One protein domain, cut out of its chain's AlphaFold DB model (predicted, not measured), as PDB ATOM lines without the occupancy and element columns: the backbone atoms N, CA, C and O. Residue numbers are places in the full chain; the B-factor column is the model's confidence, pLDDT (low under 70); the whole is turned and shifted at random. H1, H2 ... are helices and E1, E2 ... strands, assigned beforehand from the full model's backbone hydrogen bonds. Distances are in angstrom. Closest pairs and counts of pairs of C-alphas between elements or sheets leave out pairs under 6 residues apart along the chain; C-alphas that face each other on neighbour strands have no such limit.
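This is residues 4 to 84 of the 99 residues of an uncharacterized protein of Labilibaculum filiforme (UniProt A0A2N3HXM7). Helix H3 packs along H1 and, with its first half, on H2, which stands steeply to it; a small two-strand hairpin, E1 and E2, lies at the end where H1 and H3 finish. After the hairpin, the last helix H4 folds back near H2 and H3, with its residues 75 to 79 near the hairpin, mainly E2. The printed part has 81 residues, with four named helices and two named strands in the order H1, H2, H3, E1, E2, H4; the sheet E1 - E2 is antiparallel and the class is mostly helix. It is compact, with a radius of gyration of the C-alphas of 11.7 A, and rounded, spanning 32 by 26 by 20 A.

Find C-alpha 4 at (2.797, 28.793, 15.927); from there H1 runs over residues 4 to 19, 22.7 A from first to last C-alpha. Next comes H2, residues 24 to 35, 16.5 A long. Look for C-alpha 41 at (5.895, 24.939, 12.453), where H3, residues 41 to 54, begins its 20.1 A. Strand E1 holds residues 59 to 63 and measures 12.7 A; E2 holds residues 66 to 70 and measures 13.0 A. Helix H4, residues 73 to 83, covers 15.5 A and ends at C-alpha 83, (25.331, 23.584, 5.827).

Start with H1 and H3, which touch at a steep tilt of 39 degrees and run the same way; their closest C-alphas, those of Gln 5 and Gly 45, are 4.0 A apart. H3 touches H2 with residues 41 to 47 alone, at a steep tilt of 61 degrees, opposite ways, and the closest C-alphas are those of Ile 30 and Gly 43, 4.2 A. H1 and H2 are apart. In the hairpin E1 and E2, look at N 61 and O 68, 2.8 A, and N 68 and O 61, 2.8 A, both within hydrogen-bond range. Residues 21 to 22 pair, parallel, with residues 60 to 61 of E1. H4 is close to but not clearly touching H2, about perpendicular at 89 degrees, with the C-alphas of Ile 27 and Ile 80 closest at 7.2 A. In H1, H2, H3 and H4 each O i to N i+4 pair is within hydrogen-bond range.

The two C-alphas farthest apart, those of Ser 38 and Gly 66, are 33.0 A from each other. The printed part has no cut, and its five links are tight. The mean pLDDT of the printed part is 85.3; look at residues 37 to 39, between H2 and H3, for the values under 70.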
ATOM      1  N   VAL A   4       1.366  28.893  15.606       87.56
ATOM      2  CA  VAL A   4       2.797  28.793  15.927       87.56
ATOM      3  C   VAL A   4       3.661  29.388  14.812       87.56
ATOM      4  O   VAL A   4       4.574  30.154  15.102       87.56
ATOM      5  N   GLN A   5       3.345  29.098  13.545       86.62
ATOM      6  CA  GLN A   5       4.065  29.665  12.398       86.62
ATOM      7  C   GLN A   5       3.969  31.194  12.373       86.62
ATOM      8  O   GLN A   5       4.976  31.869  12.186       86.62
ATOM      9  N   GLU A   6       2.768  31.739  12.591       88.00
ATOM     10  CA  GLU A   6       2.535  33.187  12.580       88.00
ATOM     11  C   GLU A   6       3.279  33.895  13.723       88.00
ATOM     12  O   GLU A   6       3.889  34.941  13.517       88.00
ATOM     13  N   GLN A   7       3.282  33.304  14.922       92.62
ATOM     14  CA  GLN A   7       4.026  33.841  16.065       92.62
ATOM     15  C   GLN A   7       5.538  33.832  15.816       92.62
ATOM     16  O   GLN A   7       6.204  34.845  16.011       92.62
ATOM     17  N   GLN A   8       6.082  32.717  15.323       92.12
ATOM     18  CA  GLN A   8       7.518  32.592  15.050       92.12
ATOM     19  C   GLN A   8       7.978  33.515  13.921       92.12
ATOM     20  O   GLN A   8       9.056  34.100  14.000       92.12
ATOM     21  N   LYS A   9       7.126  33.721  12.912       92.38
ATOM     22  CA  LYS A   9       7.355  34.710  11.859       92.38
ATOM     23  C   LYS A   9       7.512  36.120  12.435       92.38
ATOM     24  O   LYS A   9       8.473  36.803  12.093       92.38
ATOM     25  N   LYS A  10       6.594  36.549  13.308       92.94
ATOM     26  CA  LYS A  10       6.642  37.884  13.933       92.94
ATOM     27  C   LYS A  10       7.891  38.075  14.785       92.94
ATOM     28  O   LYS A  10       8.612  39.041  14.571       92.94
ATOM     29  N   LEU A  11       8.183  37.115  15.664       93.25
ATOM     30  CA  LEU A  11       9.372  37.155  16.525       93.25
ATOM     31  C   LEU A  11      10.667  37.246  15.710       93.25
ATOM     32  O   LEU A  11      11.576  37.994  16.066       93.25
ATOM     33  N   MET A  12      10.744  36.508  14.601       92.69
ATOM     34  CA  MET A  12      11.901  36.556  13.713       92.69
ATOM     35  C   MET A  12      12.070  37.938  13.072       92.69
ATOM     36  O   MET A  12      13.170  38.483  13.085       92.69
ATOM     37  N   ILE A  13      10.986  38.526  12.553       92.19
ATOM     38  CA  ILE A  13      11.021  39.866  11.947       92.19
ATOM     39  C   ILE A  13      11.441  40.914  12.979       92.19
ATOM     40  O   ILE A  13      12.347  41.693  12.706       92.19
ATOM     41  N   GLU A  14      10.831  40.912  14.167       92.12
ATOM     42  CA  GLU A  14      11.158  41.865  15.238       92.12
ATOM     43  C   GLU A  14      12.632  41.772  15.640       92.12
ATOM     44  O   GLU A  14      13.308  42.785  15.817       92.12
ATOM     45  N   ARG A  15      13.172  40.556  15.746       92.00
ATOM     46  CA  ARG A  15      14.586  40.367  16.077       92.00
ATOM     47  C   ARG A  15      15.507  40.874  14.967       92.00
ATOM     48  O   ARG A  15      16.481  41.563  15.263       92.00
ATOM     49  N   LEU A  16      15.198  40.560  13.708       89.88
ATOM     50  CA  LEU A  16      15.979  41.025  12.558       89.88
ATOM     51  C   LEU A  16      15.922  42.550  12.412       89.88
ATOM     52  O   LEU A  16      16.935  43.160  12.102       89.88
ATOM     53  N   GLN A  17      14.796  43.187  12.729       90.06
ATOM     54  CA  GLN A  17      14.696  44.649  12.759       90.06
ATOM     55  C   GLN A  17      15.571  45.291  13.842       90.06
ATOM     56  O   GLN A  17      16.037  46.412  13.658       90.06
ATOM     57  N   ASN A  18      15.802  44.594  14.957       87.75
ATOM     58  CA  ASN A  18      16.601  45.118  16.063       87.75
ATOM     59  C   ASN A  18      18.111  44.944  15.863       87.75
ATOM     60  O   ASN A  18      18.864  45.808  16.302       87.75
ATOM     61  N   ASN A  19      18.555  43.842  15.248       83.38
ATOM     62  CA  ASN A  19      19.987  43.527  15.184       83.38
ATOM     63  C   ASN A  19      20.496  43.077  13.805       83.38
ATOM     64  O   ASN A  19      21.671  42.774  13.689       83.38
ATOM     65  N   ALA A  20      19.641  42.996  12.776       83.25
ATOM     66  CA  ALA A  20      19.950  42.534  11.409       83.25
ATOM     67  C   ALA A  20      20.763  41.223  11.311       83.25
ATOM     68  O   ALA A  20      21.302  40.896  10.253       83.25
ATOM     69  N   GLU A  21      20.819  40.459  12.398       87.44
ATOM     70  CA  GLU A  21      21.685  39.303  12.569       87.44
ATOM     71  C   GLU A  21      20.860  38.021  12.679       87.44
ATOM     72  O   GLU A  21      19.863  37.938  13.411       87.44
ATOM     73  N   LEU A  22      21.305  36.994  11.961       86.62
ATOM     74  CA  LEU A  22      20.757  35.650  12.033       86.62
ATOM     75  C   LEU A  22      21.714  34.734  12.792       86.62
ATOM     76  O   LEU A  22      22.897  34.636  12.463       86.62
ATOM     77  N   LEU A  23      21.182  34.028  13.788       86.56
ATOM     78  CA  LEU A  23      21.944  33.053  14.556       86.56
ATOM     79  C   LEU A  23      21.944  31.702  13.835       86.56
ATOM     80  O   LEU A  23      20.956  31.310  13.211       86.56
ATOM     81  N   ILE A  24      23.029  30.942  13.994       82.81
ATOM     82  CA  ILE A  24      23.141  29.575  13.460       82.81
ATOM     83  C   ILE A  24      22.019  28.664  13.981       82.81
ATOM     84  O   ILE A  24      21.536  27.803  13.250       82.81
ATOM     85  N   GLU A  25      21.553  28.867  15.213       85.06
ATOM     86  CA  GLU A  25      20.446  28.095  15.791       85.06
ATOM     87  C   GLU A  25      19.146  28.231  14.987       85.06
ATOM     88  O   GLU A  25      18.440  27.246  14.785       85.06
ATOM     89  N   ASP A  26      18.846  29.418  14.452       86.81
ATOM     90  CA  ASP A  26      17.654  29.608  13.618       86.81
ATOM     91  C   ASP A  26      17.765  28.883  12.287       86.81
ATOM     92  O   ASP A  26      16.768  28.408  11.746       86.81
ATOM     93  N   ILE A  27      18.986  28.786  11.776       85.56
ATOM     94  CA  ILE A  27      19.284  28.087  10.535       85.56
ATOM     95  C   ILE A  27      19.153  26.582  10.752       85.56
ATOM     96  O   ILE A  27      18.561  25.900   9.920       85.56
ATOM     97  N   ASN A  28      19.593  26.074  11.904       84.75
ATOM     98  CA  ASN A  28      19.377  24.681  12.295       84.75
ATOM     99  C   ASN A  28      17.886  24.354  12.460       84.75
ATOM    100  O   ASN A  28      17.443  23.303  12.005       84.75
ATOM    101  N   ASP A  29      17.092  25.254  13.047       85.12
ATOM    102  CA  ASP A  29      15.636  25.076  13.143       85.12
ATOM    103  C   ASP A  29      14.967  25.019  11.767       85.12
ATOM    104  O   ASP A  29      14.019  24.257  11.562       85.12
ATOM    105  N   ILE A  30      15.459  25.817  10.819       85.19
ATOM    106  CA  ILE A  30      15.004  25.808   9.427       85.19
ATOM    107  C   ILE A  30      15.395  24.499   8.739       85.19
ATOM    108  O   ILE A  30      14.531  23.847   8.162       85.19
ATOM    109  N   ILE A  31      16.659  24.085   8.849       84.50
ATOM    110  CA  ILE A  31      17.176  22.810   8.328       84.50
ATOM    111  C   ILE A  31      16.340  21.644   8.851       84.50
ATOM    112  O   ILE A  31      15.842  20.825   8.082       84.50
ATOM    113  N   HIS A  32      16.100  21.614  10.157       83.06
ATOM    114  CA  HIS A  32      15.296  20.576  10.777       83.06
ATOM    115  C   HIS A  32      13.838  20.618  10.294       83.06
ATOM    116  O   HIS A  32      13.234  19.574  10.061       83.06
ATOM    117  N   ALA A  33      13.267  21.810  10.096       81.81
ATOM    118  CA  ALA A  33      11.925  21.939   9.539       81.81
ATOM    119  C   ALA A  33      11.811  21.429   8.100       81.81
ATOM    120  O   ALA A  33      10.770  20.866   7.775       81.81
ATOM    121  N   LEU A  34      12.857  21.607   7.288       75.81
ATOM    122  CA  LEU A  34      12.945  21.135   5.901       75.81
ATOM    123  C   LEU A  34      13.092  19.607   5.823       75.81
ATOM    124  O   LEU A  34      12.521  18.956   4.958       75.81
ATOM    125  N   GLN A  35      13.829  19.005   6.756       74.44
ATOM    126  CA  GLN A  35      14.030  17.553   6.782       74.44
ATOM    127  C   GLN A  35      12.805  16.771   7.286       74.44
ATOM    128  O   GLN A  35      12.625  15.597   6.950       74.44
ATOM    129  N   VAL A  36      11.968  17.383   8.126       74.44
ATOM    130  CA  VAL A  36      10.793  16.719   8.701       74.44
ATOM    131  C   VAL A  36       9.624  16.809   7.721       74.44
ATOM    132  O   VAL A  36       9.118  17.890   7.453       74.44
ATOM    133  N   ALA A  37       9.122  15.656   7.263       58.59
ATOM    134  CA  ALA A  37       8.049  15.546   6.263       58.59
ATOM    135  C   ALA A  37       6.722  16.261   6.613       58.59
ATOM    136  O   ALA A  37       5.854  16.386   5.755       58.59
ATOM    137  N   SER A  38       6.532  16.688   7.865       62.38
ATOM    138  CA  SER A  38       5.370  17.469   8.305       62.38
ATOM    139  C   SER A  38       5.626  18.974   8.432       62.38
ATOM    140  O   SER A  38       4.704  19.688   8.825       62.38
ATOM    141  N   GLY A  39       6.840  19.453   8.130       63.66
ATOM    142  CA  GLY A  39       7.237  20.854   8.238       63.66
ATOM    143  C   GLY A  39       7.142  21.370   9.675       63.66
ATOM    144  O   GLY A  39       6.070  21.754  10.147       63.66
ATOM    145  N   ASN A  40       8.261  21.426  10.404       79.81
ATOM    146  CA  ASN A  40       8.238  21.961  11.770       79.81
ATOM    147  C   ASN A  40       7.724  23.415  11.757       79.81
ATOM    148  O   ASN A  40       8.353  24.312  11.191       79.81
ATOM    149  N   ALA A  41       6.577  23.647  12.408       81.62
ATOM    150  CA  ALA A  41       5.895  24.939  12.453       81.62
ATOM    151  C   ALA A  41       6.812  26.089  12.900       81.62
ATOM    152  O   ALA A  41       6.642  27.216  12.435       81.62
ATOM    153  N   THR A  42       7.795  25.804  13.755       84.81
ATOM    154  CA  THR A  42       8.785  26.783  14.203       84.81
ATOM    155  C   THR A  42       9.716  27.205  13.074       84.81
ATOM    156  O   THR A  42       9.753  28.387  12.739       84.81
ATOM    157  N   GLY A  43      10.418  26.263  12.437       84.50
ATOM    158  CA  GLY A  43      11.346  26.596  11.351       84.50
ATOM    159  C   GLY A  43      10.636  27.174  10.123       84.50
ATOM    160  O   GLY A  43      11.133  28.127   9.525       84.50
ATOM    161  N   VAL A  44       9.415  26.714   9.815       84.25
ATOM    162  CA  VAL A  44       8.576  27.306   8.753       84.25
ATOM    163  C   VAL A  44       8.195  28.757   9.074       84.25
ATOM    164  O   VAL A  44       8.199  29.609   8.190       84.25
ATOM    165  N   GLY A  45       7.855  29.074  10.327       86.12
ATOM    166  CA  GLY A  45       7.583  30.457  10.734       86.12
ATOM    167  C   GLY A  45       8.828  31.341  10.627       86.12
ATOM    168  O   GLY A  45       8.774  32.423  10.040       86.12
ATOM    169  N   LYS A  46       9.967  30.841  11.120       89.88
ATOM    170  CA  LYS A  46      11.263  31.529  11.068       89.88
ATOM    171  C   LYS A  46      11.691  31.847   9.637       89.88
ATOM    172  O   LYS A  46      11.969  33.008   9.351       89.88
ATOM    173  N   ILE A  47      11.662  30.875   8.718       89.12
ATOM    174  CA  ILE A  47      12.094  31.125   7.334       89.12
ATOM    175  C   ILE A  47      11.248  32.206   6.657       89.12
ATOM    176  O   ILE A  47      11.782  33.054   5.951       89.12
ATOM    177  N   LYS A  48       9.934  32.231   6.918       88.62
ATOM    178  CA  LYS A  48       9.035  33.254   6.364       88.62
ATOM    179  C   LYS A  48       9.368  34.640   6.886       88.62
ATOM    180  O   LYS A  48       9.251  35.608   6.142       88.62
ATOM    181  N   GLY A  49       9.751  34.738   8.158       89.56
ATOM    182  CA  GLY A  49      10.193  35.996   8.749       89.56
ATOM    183  C   GLY A  49      11.484  36.498   8.107       89.56
ATOM    184  O   GLY A  49      11.557  37.662   7.727       89.56
ATOM    185  N   ILE A  50      12.456  35.601   7.910       90.62
ATOM    186  CA  ILE A  50      13.732  35.904   7.242       90.62
ATOM    187  C   ILE A  50      13.493  36.378   5.810       90.62
ATOM    188  O   ILE A  50      13.998  37.424   5.424       90.62
ATOM    189  N   LEU A  51      12.698  35.642   5.032       89.56
ATOM    190  CA  LEU A  51      12.414  35.984   3.639       89.56
ATOM    191  C   LEU A  51      11.693  37.327   3.517       89.56
ATOM    192  O   LEU A  51      12.088  38.148   2.697       89.56
ATOM    193  N   GLN A  52      10.706  37.590   4.377       90.56
ATOM    194  CA  GLN A  52      10.027  38.885   4.397       90.56
ATOM    195  C   GLN A  52      10.978  40.033   4.770       90.56
ATOM    196  O   GLN A  52      10.848  41.134   4.242       90.56
ATOM    197  N   TYR A  53      11.918  39.806   5.686       91.44
ATOM    198  CA  TYR A  53      12.912  40.819   6.031       91.44
ATOM    199  C   TYR A  53      13.909  41.049   4.883       91.44
ATOM    200  O   TYR A  53      14.230  42.197   4.580       91.44
ATOM    201  N   LEU A  54      14.332  39.981   4.191       89.50
ATOM    202  CA  LEU A  54      15.232  40.048   3.030       89.50
ATOM    203  C   LEU A  54      14.659  40.842   1.853       89.50
ATOM    204  O   LEU A  54      15.425  41.398   1.073       89.50
ATOM    205  N   GLU A  55      13.333  40.945   1.725       87.62
ATOM    206  CA  GLU A  55      12.703  41.843   0.742       87.62
ATOM    207  C   GLU A  55      13.007  43.329   1.009       87.62
ATOM    208  O   GLU A  55      12.852  44.160   0.114       87.62
ATOM    209  N   GLN A  56      13.421  43.675   2.231       89.19
ATOM    210  CA  GLN A  56      13.643  45.052   2.673       89.19
ATOM    211  C   GLN A  56      15.126  45.359   2.865       89.19
ATOM    212  O   GLN A  56      15.600  46.404   2.416       89.19
ATOM    213  N   MET A  57      15.854  44.478   3.558       90.00
ATOM    214  CA  MET A  57      17.247  44.699   3.943       90.00
ATOM    215  C   MET A  57      18.050  43.393   3.938       90.00
ATOM    216  O   MET A  57      17.506  42.332   4.252       90.00
ATOM    217  N   PRO A  58      19.358  43.456   3.634       90.56
ATOM    218  CA  PRO A  58      20.236  42.304   3.773       90.56
ATOM    219  C   PRO A  58      20.372  41.877   5.241       90.56
ATOM    220  O   PRO A  58      20.212  42.680   6.163       90.56
ATOM    221  N   ILE A  59      20.693  40.602   5.444       91.31
ATOM    222  CA  ILE A  59      20.884  39.976   6.756       91.31
ATOM    223  C   ILE A  59      22.345  39.580   6.921       91.31
ATOM    224  O   ILE A  59      22.967  39.056   5.998       91.31
ATOM    225  N   HIS A  60      22.868  39.774   8.122       89.88
ATOM    226  CA  HIS A  60      24.211  39.374   8.508       89.88
ATOM    227  C   HIS A  60      24.152  38.028   9.239       89.88
ATOM    228  O   HIS A  60      23.395  37.849  10.192       89.88
ATOM    229  N   ILE A  61      24.926  37.050   8.782       85.81
ATOM    230  CA  ILE A  61      25.064  35.743   9.423       85.81
ATOM    231  C   ILE A  61      26.473  35.651   9.988       85.81
ATOM    232  O   ILE A  61      27.453  35.638   9.243       85.81
ATOM    233  N   ILE A  62      26.574  35.552  11.308       81.06
ATOM    234  CA  ILE A  62      27.855  35.363  11.982       81.06
ATOM    235  C   ILE A  62      28.111  33.860  12.099       81.06
ATOM    236  O   ILE A  62      27.399  33.141  12.804       81.06
ATOM    237  N   THR A  63      29.130  33.374  11.394       76.75
ATOM    238  CA  THR A  63      29.551  31.969  11.419       76.75
ATOM    239  C   THR A  63      30.943  31.828  12.034       76.75
ATOM    240  O   THR A  63      31.691  32.799  12.149       76.75
ATOM    241  N   ALA A  64      31.343  30.599  12.373       75.19
ATOM    242  CA  ALA A  64      32.713  30.314  12.815       75.19
ATOM    243  C   ALA A  64      33.781  30.668  11.757       75.19
ATOM    244  O   ALA A  64      34.936  30.899  12.104       75.19
ATOM    245  N   ASN A  65      33.392  30.738  10.479       72.88
ATOM    246  CA  ASN A  65      34.274  31.063   9.355       72.88
ATOM    247  C   ASN A  65      34.282  32.566   9.019       72.88
ATOM    248  O   ASN A  65      34.912  32.967   8.041       72.88
ATOM    249  N   GLY A  66      33.589  33.387   9.812       78.88
ATOM    250  CA  GLY A  66      33.434  34.820   9.598       78.88
ATOM    251  C   GLY A  66      31.988  35.233   9.331       78.88
ATOM    252  O   GLY A  66      31.046  34.442   9.438       78.88
ATOM    253  N   GLU A  67      31.830  36.508   9.007       84.06
ATOM    254  CA  GLU A  67      30.547  37.130   8.709       84.06
ATOM    255  C   GLU A  67      30.179  36.941   7.235       84.06
ATOM    256  O   GLU A  67      30.989  37.189   6.337       84.06
ATOM    257  N   GLN A  68      28.943  36.520   6.983       87.81
ATOM    258  CA  GLN A  68      28.383  36.392   5.648       87.81
ATOM    259  C   GLN A  68      27.126  37.248   5.527       87.81
ATOM    260  O   GLN A  68      26.210  37.138   6.334       87.81
ATOM    261  N   VAL A  69      27.069  38.084   4.494       91.06
ATOM    262  CA  VAL A  69      25.902  38.922   4.214       91.06
ATOM    263  C   VAL A  69      25.026  38.220   3.186       91.06
ATOM    264  O   VAL A  69      25.505  37.885   2.104       91.06
ATOM    265  N   ILE A  70      23.758  38.019   3.529       91.12
ATOM    266  CA  ILE A  70      22.723  37.453   2.669       91.12
ATOM    267  C   ILE A  70      21.828  38.584   2.185       91.12
ATOM    268  O   ILE A  70      21.200  39.277   2.983       91.12
ATOM    269  N   LYS A  71      21.778  38.780   0.872       89.00
ATOM    270  CA  LYS A  71      21.052  39.892   0.244       89.00
ATOM    271  C   LYS A  71      19.725  39.475  -0.355       89.00
ATOM    272  O   LYS A  71      18.853  40.315  -0.541       89.00
ATOM    273  N   ASP A  72      19.585  38.198  -0.676       88.62
ATOM    274  CA  ASP A  72      18.381  37.672  -1.284       88.62
ATOM    275  C   ASP A  72      18.126  36.217  -0.880       88.62
ATOM    276  O   ASP A  72      18.939  35.535  -0.246       88.62
ATOM    277  N   LYS A  73      16.943  35.741  -1.258       85.88
ATOM    278  CA  LYS A  73      16.486  34.378  -0.991       85.88
ATOM    279  C   LYS A  73      17.347  33.297  -1.664       85.88
ATOM    280  O   LYS A  73      17.426  32.188  -1.145       85.88
ATOM    281  N   PHE A  74      18.020  33.588  -2.779       85.50
ATOM    282  CA  PHE A  74      18.887  32.621  -3.460       85.50
ATOM    283  C   PHE A  74      20.236  32.468  -2.753       85.50
ATOM    284  O   PHE A  74      20.789  31.373  -2.695       85.50
ATOM    285  N   GLU A  75      20.779  33.551  -2.203       88.25
ATOM    286  CA  GLU A  75      21.952  33.491  -1.332       88.25
ATOM    287  C   GLU A  75      21.632  32.733  -0.039       88.25
ATOM    288  O   GLU A  75      22.429  31.894   0.382       88.25
ATOM    289  N   LEU A  76      20.442  32.950   0.538       87.44
ATOM    290  CA  LEU A  76      19.975  32.206   1.710       87.44
ATOM    291  C   LEU A  76      19.868  30.701   1.426       87.44
ATOM    292  O   LEU A  76      20.343  29.890   2.218       87.44
ATOM    293  N   SER A  77      19.264  30.318   0.298       83.88
ATOM    294  CA  SER A  77      19.103  28.905  -0.060       83.88
ATOM    295  C   SER A  77      20.451  28.229  -0.315       83.88
ATOM    296  O   SER A  77      20.699  27.144   0.209       83.88
ATOM    297  N   LYS A  78      21.367  28.899  -1.025       85.56
ATOM    298  CA  LYS A  78      22.748  28.421  -1.202       85.56
ATOM    299  C   LYS A  78      23.461  28.256   0.132       85.56
ATOM    300  O   LYS A  78      24.145  27.257   0.322       85.56
ATOM    301  N   PHE A  79      23.307  29.210   1.046       87.00
ATOM    302  CA  PHE A  79      23.907  29.125   2.373       87.00
ATOM    303  C   PHE A  79      23.370  27.928   3.165       87.00
ATOM    304  O   PHE A  79      24.143  27.164   3.731       87.00
ATOM    305  N   ILE A  80      22.058  27.695   3.163       84.62
ATOM    306  CA  ILE A  80      21.497  26.522   3.845       84.62
ATOM    307  C   ILE A  80      21.999  25.219   3.193       84.62
ATOM    308  O   ILE A  80      22.334  24.276   3.906       84.62
ATOM    309  N   GLN A  81      22.157  25.186   1.867       83.38
ATOM    310  CA  GLN A  81      22.745  24.044   1.151       83.38
ATOM    311  C   GLN A  81      24.220  23.787   1.488       83.38
ATOM    312  O   GLN A  81      24.662  22.639   1.423       83.38
ATOM    313  N   THR A  82      25.006  24.816   1.837       84.25
ATOM    314  CA  THR A  82      26.394  24.594   2.280       84.25
ATOM    315  C   THR A  82      26.453  23.942   3.657       84.25
ATOM    316  O   THR A  82      27.391  23.191   3.929       84.25
ATOM    317  N   LEU A  83      25.457  24.200   4.508       82.62
ATOM    318  CA  LEU A  83      25.331  23.584   5.827       82.62
ATOM    319  C   LEU A  83      24.756  22.170   5.751       82.62
ATOM    320  O   LEU A  83      25.216  21.284   6.470       82.62
ATOM    321  N   ASP A  84      23.796  21.944   4.857       79.50
ATOM    322  CA  ASP A  84      23.230  20.626   4.607       79.50
ATOM    323  C   ASP A  84      22.989  20.379   3.113       79.50
ATOM    324  O   ASP A  84      22.010  20.829   2.516       79.50
TER     325      ASP A  84